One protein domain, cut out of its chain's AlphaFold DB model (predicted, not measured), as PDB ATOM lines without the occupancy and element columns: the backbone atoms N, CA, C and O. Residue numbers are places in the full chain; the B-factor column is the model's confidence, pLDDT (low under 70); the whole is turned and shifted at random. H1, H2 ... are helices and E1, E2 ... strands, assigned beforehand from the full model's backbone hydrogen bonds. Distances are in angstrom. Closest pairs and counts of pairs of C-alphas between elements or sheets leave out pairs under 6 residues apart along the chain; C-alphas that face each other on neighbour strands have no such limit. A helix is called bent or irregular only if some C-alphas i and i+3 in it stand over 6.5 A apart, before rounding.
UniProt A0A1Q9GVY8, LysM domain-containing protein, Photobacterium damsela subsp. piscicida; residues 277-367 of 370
ATOM      1  N   GLU A 277      17.606 223.769 279.468       89.19
ATOM      2  CA  GLU A 277      17.061 222.425 279.344       89.19
ATOM      3  C   GLU A 277      17.299 221.890 277.927       89.19
ATOM      4  O   GLU A 277      17.003 222.552 276.924       89.19
ATOM      5  N   LEU A 278      17.846 220.680 277.858       90.19
ATOM      6  CA  LEU A 278      18.122 219.954 276.629       90.19
ATOM      7  C   LEU A 278      17.371 218.626 276.637       90.19
ATOM      8  O   LEU A 278      17.246 217.973 277.667       90.19
ATOM      9  N   TYR A 279      16.899 218.193 275.478       87.19
ATOM     10  CA  TYR A 279      16.370 216.851 275.272       87.19
ATOM     11  C   TYR A 279      17.398 216.002 274.532       87.19
ATOM     12  O   TYR A 279      17.851 216.382 273.449       87.19
ATOM     13  N   ILE A 280      17.737 214.857 275.122       87.69
ATOM     14  CA  ILE A 280      18.680 213.876 274.579       87.69
ATOM     15  C   ILE A 280      17.886 212.777 273.877       87.69
ATOM     16  O   ILE A 280      17.133 212.041 274.522       87.69
ATOM     17  N   ALA A 281      18.051 212.652 272.560       83.94
ATOM     18  CA  ALA A 281      17.254 211.734 271.752       83.94
ATOM     19  C   ALA A 281      17.550 210.259 272.048       83.94
ATOM     20  O   ALA A 281      16.610 209.466 272.125       83.94
ATOM     21  N   SER A 282      18.821 209.886 272.251       80.56
ATOM     22  CA  SER A 282      19.191 208.486 272.511       80.56
ATOM     23  C   SER A 282      18.579 207.936 273.808       80.56
ATOM     24  O   SER A 282      18.151 206.780 273.862       80.56
ATOM     25  N   GLN A 283      18.492 208.783 274.839       80.00
ATOM     26  CA  GLN A 283      17.980 208.436 276.168       80.00
ATOM     27  C   GLN A 283      16.482 208.728 276.314       80.00
ATOM     28  O   GLN A 283      15.836 208.186 277.207       80.00
ATOM     29  N   GLY A 284      15.921 209.581 275.455       79.31
ATOM     30  CA  GLY A 284      14.522 209.985 275.526       79.31
ATOM     31  C   GLY A 284      14.177 210.794 276.780       79.31
ATOM     32  O   GLY A 284      13.058 210.689 277.277       79.31
ATOM     33  N   ARG A 285      15.124 211.579 277.316       82.88
ATOM     34  CA  ARG A 285      14.932 212.365 278.549       82.88
ATOM     35  C   ARG A 285      15.381 213.818 278.418       82.88
ATOM     36  O   ARG A 285      16.192 214.160 277.558       82.88
ATOM     37  N   LEU A 286      14.853 214.651 279.313       84.06
ATOM     38  CA  LEU A 286      15.299 216.026 279.530       84.06
ATOM     39  C   LEU A 286      16.479 216.041 280.501       84.06
ATOM     40  O   LEU A 286      16.505 215.283 281.470       84.06
ATOM     41  N   VAL A 287      17.435 216.918 280.233       88.69
ATOM     42  CA  VAL A 287      18.602 217.181 281.072       88.69
ATOM     43  C   VAL A 287      18.796 218.682 281.219       88.69
ATOM     44  O   VAL A 287      18.377 219.459 280.360       88.69
ATOM     45  N   TYR A 288      19.467 219.086 282.291       90.94
ATOM     46  CA  TYR A 288      19.819 220.477 282.543       90.94
ATOM     47  C   TYR A 288      21.326 220.653 282.414       90.94
ATOM     48  O   TYR A 288      22.092 219.839 282.927       90.94
ATOM     49  N   VAL A 289      21.741 221.720 281.738       92.81
ATOM     50  CA  VAL A 289      23.150 222.109 281.599       92.81
ATOM     51  C   VAL A 289      23.301 223.609 281.809       92.81
ATOM     52  O   VAL A 289      22.355 224.371 281.590       92.81
ATOM     53  N   ARG A 290      24.494 224.074 282.186       91.31
ATOM     54  CA  ARG A 290      24.749 225.517 282.292       91.31
ATOM     55  C   ARG A 290      24.797 226.173 280.915       91.31
ATOM     56  O   ARG A 290      25.372 225.638 279.965       91.31
ATOM     57  N   ALA A 291      24.242 227.377 280.814       88.62
ATOM     58  CA  ALA A 291      24.169 228.133 279.565       88.62
ATOM     59  C   ALA A 291      25.556 228.387 278.959       88.62
ATOM     60  O   ALA A 291      25.751 228.190 277.763       88.62
ATOM     61  N   ALA A 292      26.543 228.710 279.800       87.25
ATOM     62  CA  ALA A 292      27.925 228.915 279.374       87.25
ATOM     63  C   ALA A 292      28.536 227.679 278.685       87.25
ATOM     64  O   ALA A 292      29.299 227.824 277.730       87.25
ATOM     65  N   PHE A 293      28.192 226.462 279.128       91.38
ATOM     66  CA  PHE A 293      28.628 225.231 278.463       91.38
ATOM     67  C   PHE A 293      27.994 225.121 277.078       91.38
ATOM     68  O   PHE A 293      28.697 224.922 276.090       91.38
ATOM     69  N   PHE A 294      26.678 225.304 276.985       90.81
ATOM     70  CA  PHE A 294      25.963 225.204 275.715       90.81
ATOM     71  C   PHE A 294      26.443 226.256 274.698       90.81
ATOM     72  O   PHE A 294      26.743 225.924 273.553       90.81
ATOM     73  N   GLU A 295      26.606 227.515 275.109       88.50
ATOM     74  CA  GLU A 295      27.141 228.588 274.254       88.50
ATOM     75  C   GLU A 295      28.555 228.265 273.742       88.50
ATOM     76  O   GLU A 295      28.847 228.431 272.554       88.50
ATOM     77  N   ARG A 296      29.418 227.726 274.612       87.56
ATOM     78  CA  ARG A 296      30.768 227.274 274.249       87.56
ATOM     79  C   ARG A 296      30.733 226.136 273.227       87.56
ATOM     80  O   ARG A 296      31.498 226.146 272.264       87.56
ATOM     81  N   GLU A 297      29.868 225.149 273.436       89.06
ATOM     82  CA  GLU A 297      29.845 223.900 272.674       89.06
ATOM     83  C   GLU A 297      29.101 223.998 271.335       89.06
ATOM     84  O   GLU A 297      29.539 223.416 270.341       89.06
ATOM     85  N   THR A 298      28.036 224.799 271.255       86.19
ATOM     86  CA  THR A 298      27.225 224.976 270.030       86.19
ATOM     87  C   THR A 298      28.018 225.493 268.833       86.19
ATOM     88  O   THR A 298      27.622 225.284 267.686       86.19
ATOM     89  N   SER A 299      29.165 226.137 269.069       82.81
ATOM     90  CA  SER A 299      30.083 226.550 268.006       82.81
ATOM     91  C   SER A 299      30.792 225.381 267.318       82.81
ATOM     92  O   SER A 299      31.240 225.545 266.183       82.81
ATOM     93  N   TYR A 300      30.874 224.222 267.966       82.94
ATOM     94  CA  TYR A 300      31.513 223.005 267.461       82.94
ATOM     95  C   TYR A 300      30.487 221.947 267.059       82.94
ATOM     96  O   TYR A 300      30.776 221.089 266.227       82.94
ATOM     97  N   TRP A 301      29.286 222.013 267.632       87.00
ATOM     98  CA  TRP A 301      28.197 221.109 267.300       87.00
ATOM     99  C   TRP A 301      27.657 221.379 265.903       87.00
ATOM    100  O   TRP A 301      27.539 222.522 265.446       87.00
ATOM    101  N   ARG A 302      27.270 220.304 265.220       82.31
ATOM    102  CA  ARG A 302      26.667 220.417 263.904       82.31
ATOM    103  C   ARG A 302      25.185 220.734 264.059       82.31
ATOM    104  O   ARG A 302      24.395 219.866 264.414       82.31
ATOM    105  N   ARG A 303      24.784 221.953 263.706       80.88
ATOM    106  CA  ARG A 303      23.366 222.280 263.511       80.88
ATOM    107  C   ARG A 303      22.897 221.701 262.178       80.88
ATOM    108  O   ARG A 303      23.485 222.004 261.135       80.88
ATOM    109  N   ALA A 304      21.874 220.856 262.204       69.62
ATOM    110  CA  ALA A 304      21.306 220.319 260.975       69.62
ATOM    111  C   ALA A 304      20.554 221.409 260.201       69.62
ATOM    112  O   ALA A 304      19.951 222.309 260.790       69.62
ATOM    113  N   GLN A 305      20.607 221.336 258.870       67.81
ATOM    114  CA  GLN A 305      19.740 222.155 258.034       67.81
ATOM    115  C   GLN A 305      18.388 221.467 257.955       67.81
ATOM    116  O   GLN A 305      18.268 220.423 257.321       67.81
ATOM    117  N   THR A 306      17.394 222.055 258.609       63.84
ATOM    118  CA  THR A 306      16.014 221.589 258.570       63.84
ATOM    119  C   THR A 306      15.527 221.424 257.135       63.84
ATOM    120  O   THR A 306      15.584 222.368 256.340       63.84
ATOM    121  N   THR A 307      14.954 220.264 256.821       72.81
ATOM    122  CA  THR A 307      14.225 220.073 255.567       72.81
ATOM    123  C   THR A 307      12.715 220.245 255.717       72.81
ATOM    124  O   THR A 307      12.122 220.106 256.789       72.81
ATOM    125  N   ASN A 308      12.054 220.504 254.583       80.44
ATOM    126  CA  ASN A 308      10.592 220.522 254.498       80.44
ATOM    127  C   ASN A 308       9.956 219.203 254.979       80.44
ATOM    128  O   ASN A 308       8.813 219.228 255.433       80.44
ATOM    129  N   ALA A 309      10.675 218.076 254.897       85.81
ATOM    130  CA  ALA A 309      10.193 216.768 255.331       85.81
ATOM    131  C   ALA A 309       9.991 216.716 256.850       85.81
ATOM    132  O   ALA A 309       8.899 216.366 257.298       85.81
ATOM    133  N   LEU A 310      10.988 217.156 257.630       85.44
ATOM    134  CA  LEU A 310      10.887 217.216 259.089       85.44
ATOM    135  C   LEU A 310       9.736 218.125 259.519       85.44
ATOM    136  O   LEU A 310       8.883 217.718 260.307       85.44
ATOM    137  N   ARG A 311       9.655 219.323 258.928       82.75
ATOM    138  CA  ARG A 311       8.566 220.261 259.214       82.75
ATOM    139  C   ARG A 311       7.201 219.634 258.937       82.75
ATOM    140  O   ARG A 311       6.329 219.713 259.787       82.75
ATOM    141  N   THR A 312       7.029 218.973 257.792       86.31
ATOM    142  CA  THR A 312       5.758 218.328 257.408       86.31
ATOM    143  C   THR A 312       5.395 217.162 258.333       86.31
ATOM    144  O   THR A 312       4.232 216.986 258.681       86.31
ATOM    145  N   ALA A 313       6.374 216.364 258.760       87.25
ATOM    146  CA  ALA A 313       6.129 215.243 259.660       87.25
ATOM    147  C   ALA A 313       5.718 215.704 261.067       87.25
ATOM    148  O   ALA A 313       4.757 215.177 261.632       87.25
ATOM    149  N   LEU A 314       6.404 216.721 261.600       83.06
ATOM    150  CA  LEU A 314       6.067 217.345 262.882       83.06
ATOM    151  C   LEU A 314       4.672 217.972 262.845       83.06
ATOM    152  O   LEU A 314       3.883 217.789 263.770       83.06
ATOM    153  N   SER A 315       4.357 218.649 261.742       80.31
ATOM    154  CA  SER A 315       3.078 219.310 261.527       80.31
ATOM    155  C   SER A 315       1.926 218.281 261.465       80.31
ATOM    156  O   SER A 315       0.891 218.430 262.114       80.31
ATOM    157  N   ALA A 316       2.134 217.147 260.795       84.19
ATOM    158  CA  ALA A 316       1.182 216.038 260.773       84.19
ATOM    159  C   ALA A 316       1.089 215.257 262.104       84.19
ATOM    160  O   ALA A 316       0.291 214.325 262.209       84.19
ATOM    161  N   GLY A 317       1.916 215.581 263.108       79.38
ATOM    162  CA  GLY A 317       2.024 214.820 264.356       79.38
ATOM    163  C   GLY A 317       2.546 213.393 264.159       79.38
ATOM    164  O   GLY A 317       2.291 212.524 264.994       79.38
ATOM    165  N   ASN A 318       3.244 213.132 263.050       86.50
ATOM    166  CA  ASN A 318       3.780 211.822 262.707       86.50
ATOM    167  C   ASN A 318       5.231 211.703 263.194       86.50
ATOM    168  O   ASN A 318       6.179 212.019 262.474       86.50
ATOM    169  N   TRP A 319       5.393 211.238 264.432       83.75
ATOM    170  CA  TRP A 319       6.694 211.152 265.106       83.75
ATOM    171  C   TRP A 319       7.669 210.168 264.456       83.75
ATOM    172  O   TRP A 319       8.853 210.475 264.358       83.75
ATOM    173  N   GLY A 320       7.174 209.046 263.927       85.75
ATOM    174  CA  GLY A 320       8.012 208.095 263.192       85.75
ATOM    175  C   GLY A 320       8.570 208.708 261.903       85.75
ATOM    176  O   GLY A 320       9.761 208.596 261.621       85.75
ATOM    177  N   ALA A 321       7.737 209.444 261.156       87.31
ATOM    178  CA  ALA A 321       8.196 210.188 259.983       87.31
ATOM    179  C   ALA A 321       9.143 211.342 260.358       87.31
ATOM    180  O   ALA A 321      10.069 211.632 259.605       87.31
ATOM    181  N   ALA A 322       8.947 211.975 261.518       86.75
ATOM    182  CA  ALA A 322       9.835 213.027 262.007       86.75
ATOM    183  C   ALA A 322      11.219 212.463 262.357       86.75
ATOM    184  O   ALA A 322      12.231 213.011 261.925       86.75
ATOM    185  N   GLY A 323      11.275 211.329 263.061       87.88
ATOM    186  CA  GLY A 323      12.524 210.624 263.355       87.88
ATOM    187  C   GLY A 323      13.260 210.181 262.093       87.88
ATOM    188  O   GLY A 323      14.469 210.388 261.982       87.88
ATOM    189  N   GLN A 324      12.532 209.671 261.095       89.25
ATOM    190  CA  GLN A 324      13.118 209.326 259.799       89.25
ATOM    191  C   GLN A 324      13.669 210.559 259.065       89.25
ATOM    192  O   GLN A 324      14.785 210.509 258.557       89.25
ATOM    193  N   ALA A 325      12.944 211.681 259.067       88.75
ATOM    194  CA  ALA A 325      13.415 212.918 258.448       88.75
ATOM    195  C   ALA A 325      14.708 213.444 259.098       88.75
ATOM    196  O   ALA A 325      15.590 213.930 258.398       88.75
ATOM    197  N   ILE A 326      14.865 213.289 260.417       87.88
ATOM    198  CA  ILE A 326      16.112 213.625 261.123       87.88
ATOM    199  C   ILE A 326      17.261 212.724 260.673       87.88
ATOM    200  O   ILE A 326      18.347 213.222 260.381       87.88
ATOM    201  N   ILE A 327      17.033 211.408 260.600       87.25
ATOM    202  CA  ILE A 327      18.035 210.448 260.114       87.25
ATOM    203  C   ILE A 327      18.488 210.831 258.701       87.25
ATOM    204  O   ILE A 327      19.688 210.846 258.418       87.25
ATOM    205  N   ASP A 328      17.540 211.172 257.830       86.56
ATOM    206  CA  ASP A 328      17.812 211.547 256.445       86.56
ATOM    207  C   ASP A 328      18.569 212.881 256.354       86.56
ATOM    208  O   ASP A 328      19.535 212.980 255.595       86.56
ATOM    209  N   ASP A 329      18.205 213.884 257.162       84.00
ATOM    210  CA  ASP A 329      18.891 215.184 257.233       84.00
ATOM    211  C   ASP A 329      20.344 215.027 257.706       84.00
ATOM    212  O   ASP A 329      21.270 215.622 257.138       84.00
ATOM    213  N   ILE A 330      20.561 214.172 258.709       82.56
ATOM    214  CA  ILE A 330      21.886 213.818 259.222       82.56
ATOM    215  C   ILE A 330      22.707 213.129 258.116       82.56
ATOM    216  O   ILE A 330      23.793 213.609 257.773       82.56
ATOM    217  N   LYS A 331      22.170 212.073 257.486       82.06
ATOM    218  CA  LYS A 331      22.838 211.316 256.406       82.06
ATOM    219  C   LYS A 331      23.163 212.189 255.192       82.06
ATOM    220  O   LYS A 331      24.292 212.160 254.700       82.06
ATOM    221  N   LYS A 332      22.217 213.021 254.743       77.12
ATOM    222  CA  LYS A 332      22.407 213.968 253.629       77.12
ATOM    223  C   LYS A 332      23.550 214.936 253.908       77.12
ATOM    224  O   LYS A 332      24.317 215.282 253.013       77.12
ATOM    225  N   GLY A 333      23.687 215.340 255.164       69.00
ATOM    226  CA  GLY A 333      24.769 216.183 255.619       69.00
ATOM    227  C   GLY A 333      26.169 215.551 255.554       69.00
ATOM    228  O   GLY A 333      27.150 216.276 255.727       69.00
ATOM    229  N   MET A 334      26.294 214.237 255.362       67.12
ATOM    230  CA  MET A 334      27.564 213.506 255.488       67.12
ATOM    231  C   MET A 334      28.124 212.941 254.184       67.12
ATOM    232  O   MET A 334      29.221 212.385 254.202       67.12
ATOM    233  N   GLY A 335      27.428 213.124 253.057       68.25
ATOM    234  CA  GLY A 335      27.922 212.699 251.744       68.25
ATOM    235  C   GLY A 335      28.335 211.222 251.729       68.25
ATOM    236  O   GLY A 335      27.559 210.356 252.122       68.25
ATOM    237  N   GLU A 336      29.570 210.935 251.310       61.50
ATOM    238  CA  GLU A 336      30.121 209.570 251.205       61.50
ATOM    239  C   GLU A 336      30.239 208.835 252.552       61.50
ATOM    240  O   GLU A 336      30.255 207.606 252.588       61.50
ATOM    241  N   SER A 337      30.260 209.557 253.679       62.94
ATOM    242  CA  SER A 337      30.325 208.965 255.023       62.94
ATOM    243  C   SER A 337      28.951 208.578 255.587       62.94
ATOM    244  O   SER A 337      28.876 208.146 256.735       62.94
ATOM    245  N   ALA A 338      27.864 208.697 254.812       63.28
ATOM    246  CA  ALA A 338      26.482 208.463 255.257       63.28
ATOM    247  C   ALA A 338      26.205 207.053 255.827       63.28
ATOM    248  O   ALA A 338      25.271 206.890 256.619       63.28
ATOM    249  N   ASN A 339      27.023 206.055 255.486       63.53
ATOM    250  CA  ASN A 339      26.873 204.682 255.981       63.53
ATOM    251  C   ASN A 339      27.422 204.470 257.408       63.53
ATOM    252  O   ASN A 339      26.975 203.550 258.081       63.53
ATOM    253  N   HIS A 340      28.339 205.324 257.886       65.38
ATOM    254  CA  HIS A 340      28.970 205.246 259.224       65.38
ATOM    255  C   HIS A 340      28.640 206.471 260.078       65.38
ATOM    256  O   HIS A 340      29.464 207.032 260.785       65.38
ATOM    257  N   SER A 341      27.439 206.978 259.871       67.88
ATOM    258  CA  SER A 341      27.137 208.386 260.073       67.88
ATOM    259  C   SER A 341      26.317 208.611 261.341       67.88
ATOM    260  O   SER A 341      26.345 209.687 261.930       67.88
ATOM    261  N   LEU A 342      25.643 207.558 261.798       73.94
ATOM    262  CA  LEU A 342      24.854 207.491 263.014       73.94
ATOM    263  C   LEU A 342      25.252 206.234 263.781       73.94
ATOM    264  O   LEU A 342      25.286 205.145 263.205       73.94
ATOM    265  N   ALA A 343      25.483 206.371 265.084       71.94
ATOM    266  CA  ALA A 343      25.638 205.214 265.948       71.94
ATOM    267  C   ALA A 343      24.317 204.423 266.018       71.94
ATOM    268  O   ALA A 343      23.230 204.989 266.187       71.94
ATOM    269  N   GLY A 344      24.415 203.094 265.927       72.62
ATOM    270  CA  GLY A 344      23.263 202.183 265.864       72.62
ATOM    271  C   GLY A 344      22.176 202.401 266.932       72.62
ATOM    272  O   GLY A 344      20.996 202.394 266.572       72.62
ATOM    273  N   PRO A 345      22.515 202.654 268.216       74.56
ATOM    274  CA  PRO A 345      21.514 202.910 269.253       74.56
ATOM    275  C   PRO A 345      20.623 204.127 268.965       74.56
ATOM    276  O   PRO A 345      19.421 204.087 269.216       74.56
ATOM    277  N   ILE A 346      21.184 205.195 268.396       80.62
ATOM    278  CA  ILE A 346      20.454 206.439 268.113       80.62
ATOM    279  C   ILE A 346      19.558 206.251 266.900       80.62
ATOM    280  O   ILE A 346      18.400 206.654 266.927       80.62
ATOM    281  N   GLU A 347      20.075 205.622 265.839       82.56
ATOM    282  CA  GLU A 347      19.281 205.360 264.638       82.56
ATOM    283  C   GLU A 347      18.066 204.484 264.975       82.56
ATOM    284  O   GLU A 347      16.964 204.751 264.497       82.56
ATOM    285  N   MET A 348      18.239 203.483 265.841       80.44
ATOM    286  CA  MET A 348      17.139 202.651 266.334       80.44
ATOM    287  C   MET A 348      16.121 203.476 267.132       80.44
ATOM    288  O   MET A 348      14.930 203.434 266.830       80.44
ATOM    289  N   LYS A 349      16.582 204.293 268.088       81.94
ATOM    290  CA  LYS A 349      15.708 205.151 268.904       81.94
ATOM    291  C   LYS A 349      14.944 206.189 268.085       81.94
ATOM    292  O   LYS A 349      13.773 206.422 268.363       81.94
ATOM    293  N   LEU A 350      15.575 206.779 267.069       84.06
ATOM    294  CA  LEU A 350      14.933 207.732 266.163       84.06
ATOM    295  C   LEU A 350      13.906 207.052 265.243       84.06
ATOM    296  O   LEU A 350      12.858 207.637 264.977       84.06
ATOM    297  N   LYS A 351      14.149 205.814 264.792       84.38
ATOM    298  CA  LYS A 351      13.161 205.034 264.018       84.38
ATOM    299  C   LYS A 351      11.952 204.630 264.853       84.38
ATOM    300  O   LYS A 351      10.825 204.658 264.369       84.38
ATOM    301  N   GLU A 352      12.182 204.274 266.112       82.62
ATOM    302  CA  GLU A 352      11.137 203.913 267.074       82.62
ATOM    303  C   GLU A 352      10.539 205.130 267.789       82.62
ATOM    304  O   GLU A 352       9.819 204.986 268.780       82.62
ATOM    305  N   TRP A 353      10.850 206.341 267.324       77.88
ATOM    306  CA  TRP A 353      10.565 207.536 268.089       77.88
ATOM    307  C   TRP A 353       9.071 207.820 268.156       77.88
ATOM    308  O   TRP A 353       8.400 208.109 267.165       77.88
ATOM    309  N   LYS A 354       8.558 207.772 269.382       69.00
ATOM    310  CA  LYS A 354       7.170 208.103 269.709       69.00
ATOM    311  C   LYS A 354       7.011 209.522 270.258       69.00
ATOM    312  O   LYS A 354       5.886 209.970 270.455       69.00
ATOM    313  N   ALA A 355       8.132 210.214 270.501       63.62
ATOM    314  CA  ALA A 355       8.193 211.481 271.231       63.62
ATOM    315  C   ALA A 355       7.411 211.447 272.563       63.62
ATOM    316  O   ALA A 355       6.816 212.446 272.969       63.62
ATOM    317  N   ASP A 356       7.392 210.289 273.232       58.91
ATOM    318  CA  ASP A 356       6.628 210.088 274.462       58.91
ATOM    319  C   ASP A 356       7.067 211.089 275.549       58.91
ATOM    320  O   ASP A 356       8.256 211.335 275.755       58.91
ATOM    321  N   GLY A 357       6.096 211.690 276.246       60.84
ATOM    322  CA  GLY A 357       6.342 212.622 277.354       60.84
ATOM    323  C   GLY A 357       6.033 214.097 277.059       60.84
ATOM    324  O   GLY A 357       5.142 214.436 276.276       60.84
ATOM    325  N   TYR A 358       6.717 214.999 277.770       57.25
ATOM    326  CA  TYR A 358       6.442 216.445 277.765       57.25
ATOM    327  C   TYR A 358       6.840 217.135 276.448       57.25
ATOM    328  O   TYR A 358       6.147 218.053 276.012       57.25
ATOM    329  N   LYS A 359       7.882 216.652 275.753       66.25
ATOM    330  CA  LYS A 359       8.375 217.274 274.510       66.25
ATOM    331  C   LYS A 359       7.368 217.279 273.367       66.25
ATOM    332  O   LYS A 359       7.219 218.302 272.708       66.25
ATOM    333  N   ALA A 360       6.604 216.203 273.174       64.00
ATOM    334  CA  ALA A 360       5.523 216.205 272.189       64.00
ATOM    335  C   ALA A 360       4.457 217.276 272.482       64.00
ATOM    336  O   ALA A 360       3.851 217.807 271.552       64.00
ATOM    337  N   LYS A 361       4.212 217.603 273.761       65.69
ATOM    338  CA  LYS A 361       3.277 218.671 274.154       65.69
ATOM    339  C   LYS A 361       3.878 220.052 273.924       65.69
ATOM    340  O   LYS A 361       3.197 220.904 273.366       65.69
ATOM    341  N   GLU A 362       5.135 220.252 274.315       68.81
ATOM    342  CA  GLU A 362       5.868 221.497 274.070       68.81
ATOM    343  C   GLU A 362       5.911 221.815 272.579       68.81
ATOM    344  O   GLU A 362       5.481 222.886 272.176       68.81
ATOM    345  N   TRP A 363       6.317 220.858 271.746       68.69
ATOM    346  CA  TRP A 363       6.406 221.069 270.306       68.69
ATOM    347  C   TRP A 363       5.055 221.347 269.665       68.69
ATOM    348  O   TRP A 363       4.974 222.219 268.810       68.69
ATOM    349  N   LYS A 364       3.978 220.696 270.119       64.19
ATOM    350  CA  LYS A 364       2.613 221.054 269.700       64.19
ATOM    351  C   LYS A 364       2.226 222.477 270.109       64.19
ATOM    352  O   LYS A 364       1.503 223.124 269.361       64.19
ATOM    353  N   ALA A 365       2.679 222.950 271.269       59.62
ATOM    354  CA  ALA A 365       2.374 224.285 271.782       59.62
ATOM    355  C   ALA A 365       3.223 225.392 271.134       59.62
ATOM    356  O   ALA A 365       2.745 226.510 270.981       59.62
ATOM    357  N   THR A 366       4.462 225.092 270.730       58.12
ATOM    358  CA  THR A 366       5.354 226.037 270.038       58.12
ATOM    359  C   THR A 366       5.087 226.118 268.534       58.12
ATOM    360  O   THR A 366       5.590 227.025 267.874       58.12
ATOM    361  N   GLN A 367       4.299 225.192 267.971       58.84
ATOM    362  CA  GLN A 367       3.813 225.279 266.592       58.84
ATOM    363  C   GLN A 367       2.718 226.354 266.511       58.84
ATOM    364  O   GLN A 367       1.528 226.066 266.629       58.84
TER     365      GLN A 367
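What this domain is: This is residues 277 to 367 of the 370 residues of the protein "LysM domain-containing protein" of Photobacterium damsela subsp. piscicida (UniProt A0A1Q9GVY8). A small two-strand hairpin, E1 and E2, leads straight into H1 and makes one lobe; the other is a cluster of helices round H3, with H2 and H5 on opposite sides of it and H4 at the corner of its end. H6, at the end of the printed part, returns toward the hairpin and lies near H2, while residues 295 to 301, of which 295 to 298 belong to H1, stick out. The printed part has 91 residues with two named strands and then six named helices, in the order E1, E2, H1, H2, H3, H4, H5, H6; the sheet, E1 - E2, is antiparallel and the class is mostly helix. The whole is compact, with a radius of gyration of the C-alphas of 13.8 A and spans of 35 by 33 by 24 A.

Where its parts are: E1 is residues 277 to 280, beginning at C-alpha 277 (17.061, 222.425, 279.344). E2 is residues 285 to 290, 16.8 A long. H1 is residues 291 to 298 and H2 residues 308 to 315. H3, the longest helix, is residues 319 to 332, 19.7 A from C-alpha 319 (6.694, 211.152, 265.106) to C-alpha 332. H4 is residues 335 to 340, H5 residues 344 to 351, and H6 residues 358 to 366, 12.4 A long and ending at C-alpha 366 (5.354, 226.037, 270.038). H4 is irregular: C-alphas 336 and 339 are 7.6 A apart.

How they stand to each other: E1 and E2 form an antiparallel hairpin at 134 degrees, with N 278 and O 287 at 2.8 A and N 287 and O 278 at 2.8 A, within hydrogen-bond range. E1 and H6 are only just apart, with their closest C-alphas at 8.0 A. H6 and H2 are near each other, with 5 pairs of C-alphas within 10 A. H3 is the hub. H2 and H3 form a helical hairpin: they touch at a shallow tilt of 20 degrees, opposite ways, and their closest C-alphas, of Ala 313 and Ala 322, are 4.9 A apart. H5 touches H3 at a steep tilt of 49 degrees, opposite ways, with the closest C-alphas, of Gly 323 and Leu 350, at 4.7 A. H4 and H3 touch only at the corner, through residues 331 to 332 of H3 alone; the closest C-alphas, of Lys 331 and Ala 338, are 4.8 A apart. H1 touches no helix. Every O i to N i+4 pair is within hydrogen-bond range in H1, H2, H3, H5 and H6; in H4 0 of 2 are, beside 2 of 3 O i to N i+3 pairs.

The domain as a whole: The two farthest C-alphas, of Glu 336 and Ala 365, are 37.5 A apart. The printed part has no cut and no long link. The mean pLDDT of the printed part is 78.5; residues 304 to 306, 333 to 341 and 354 to 367 are under 70.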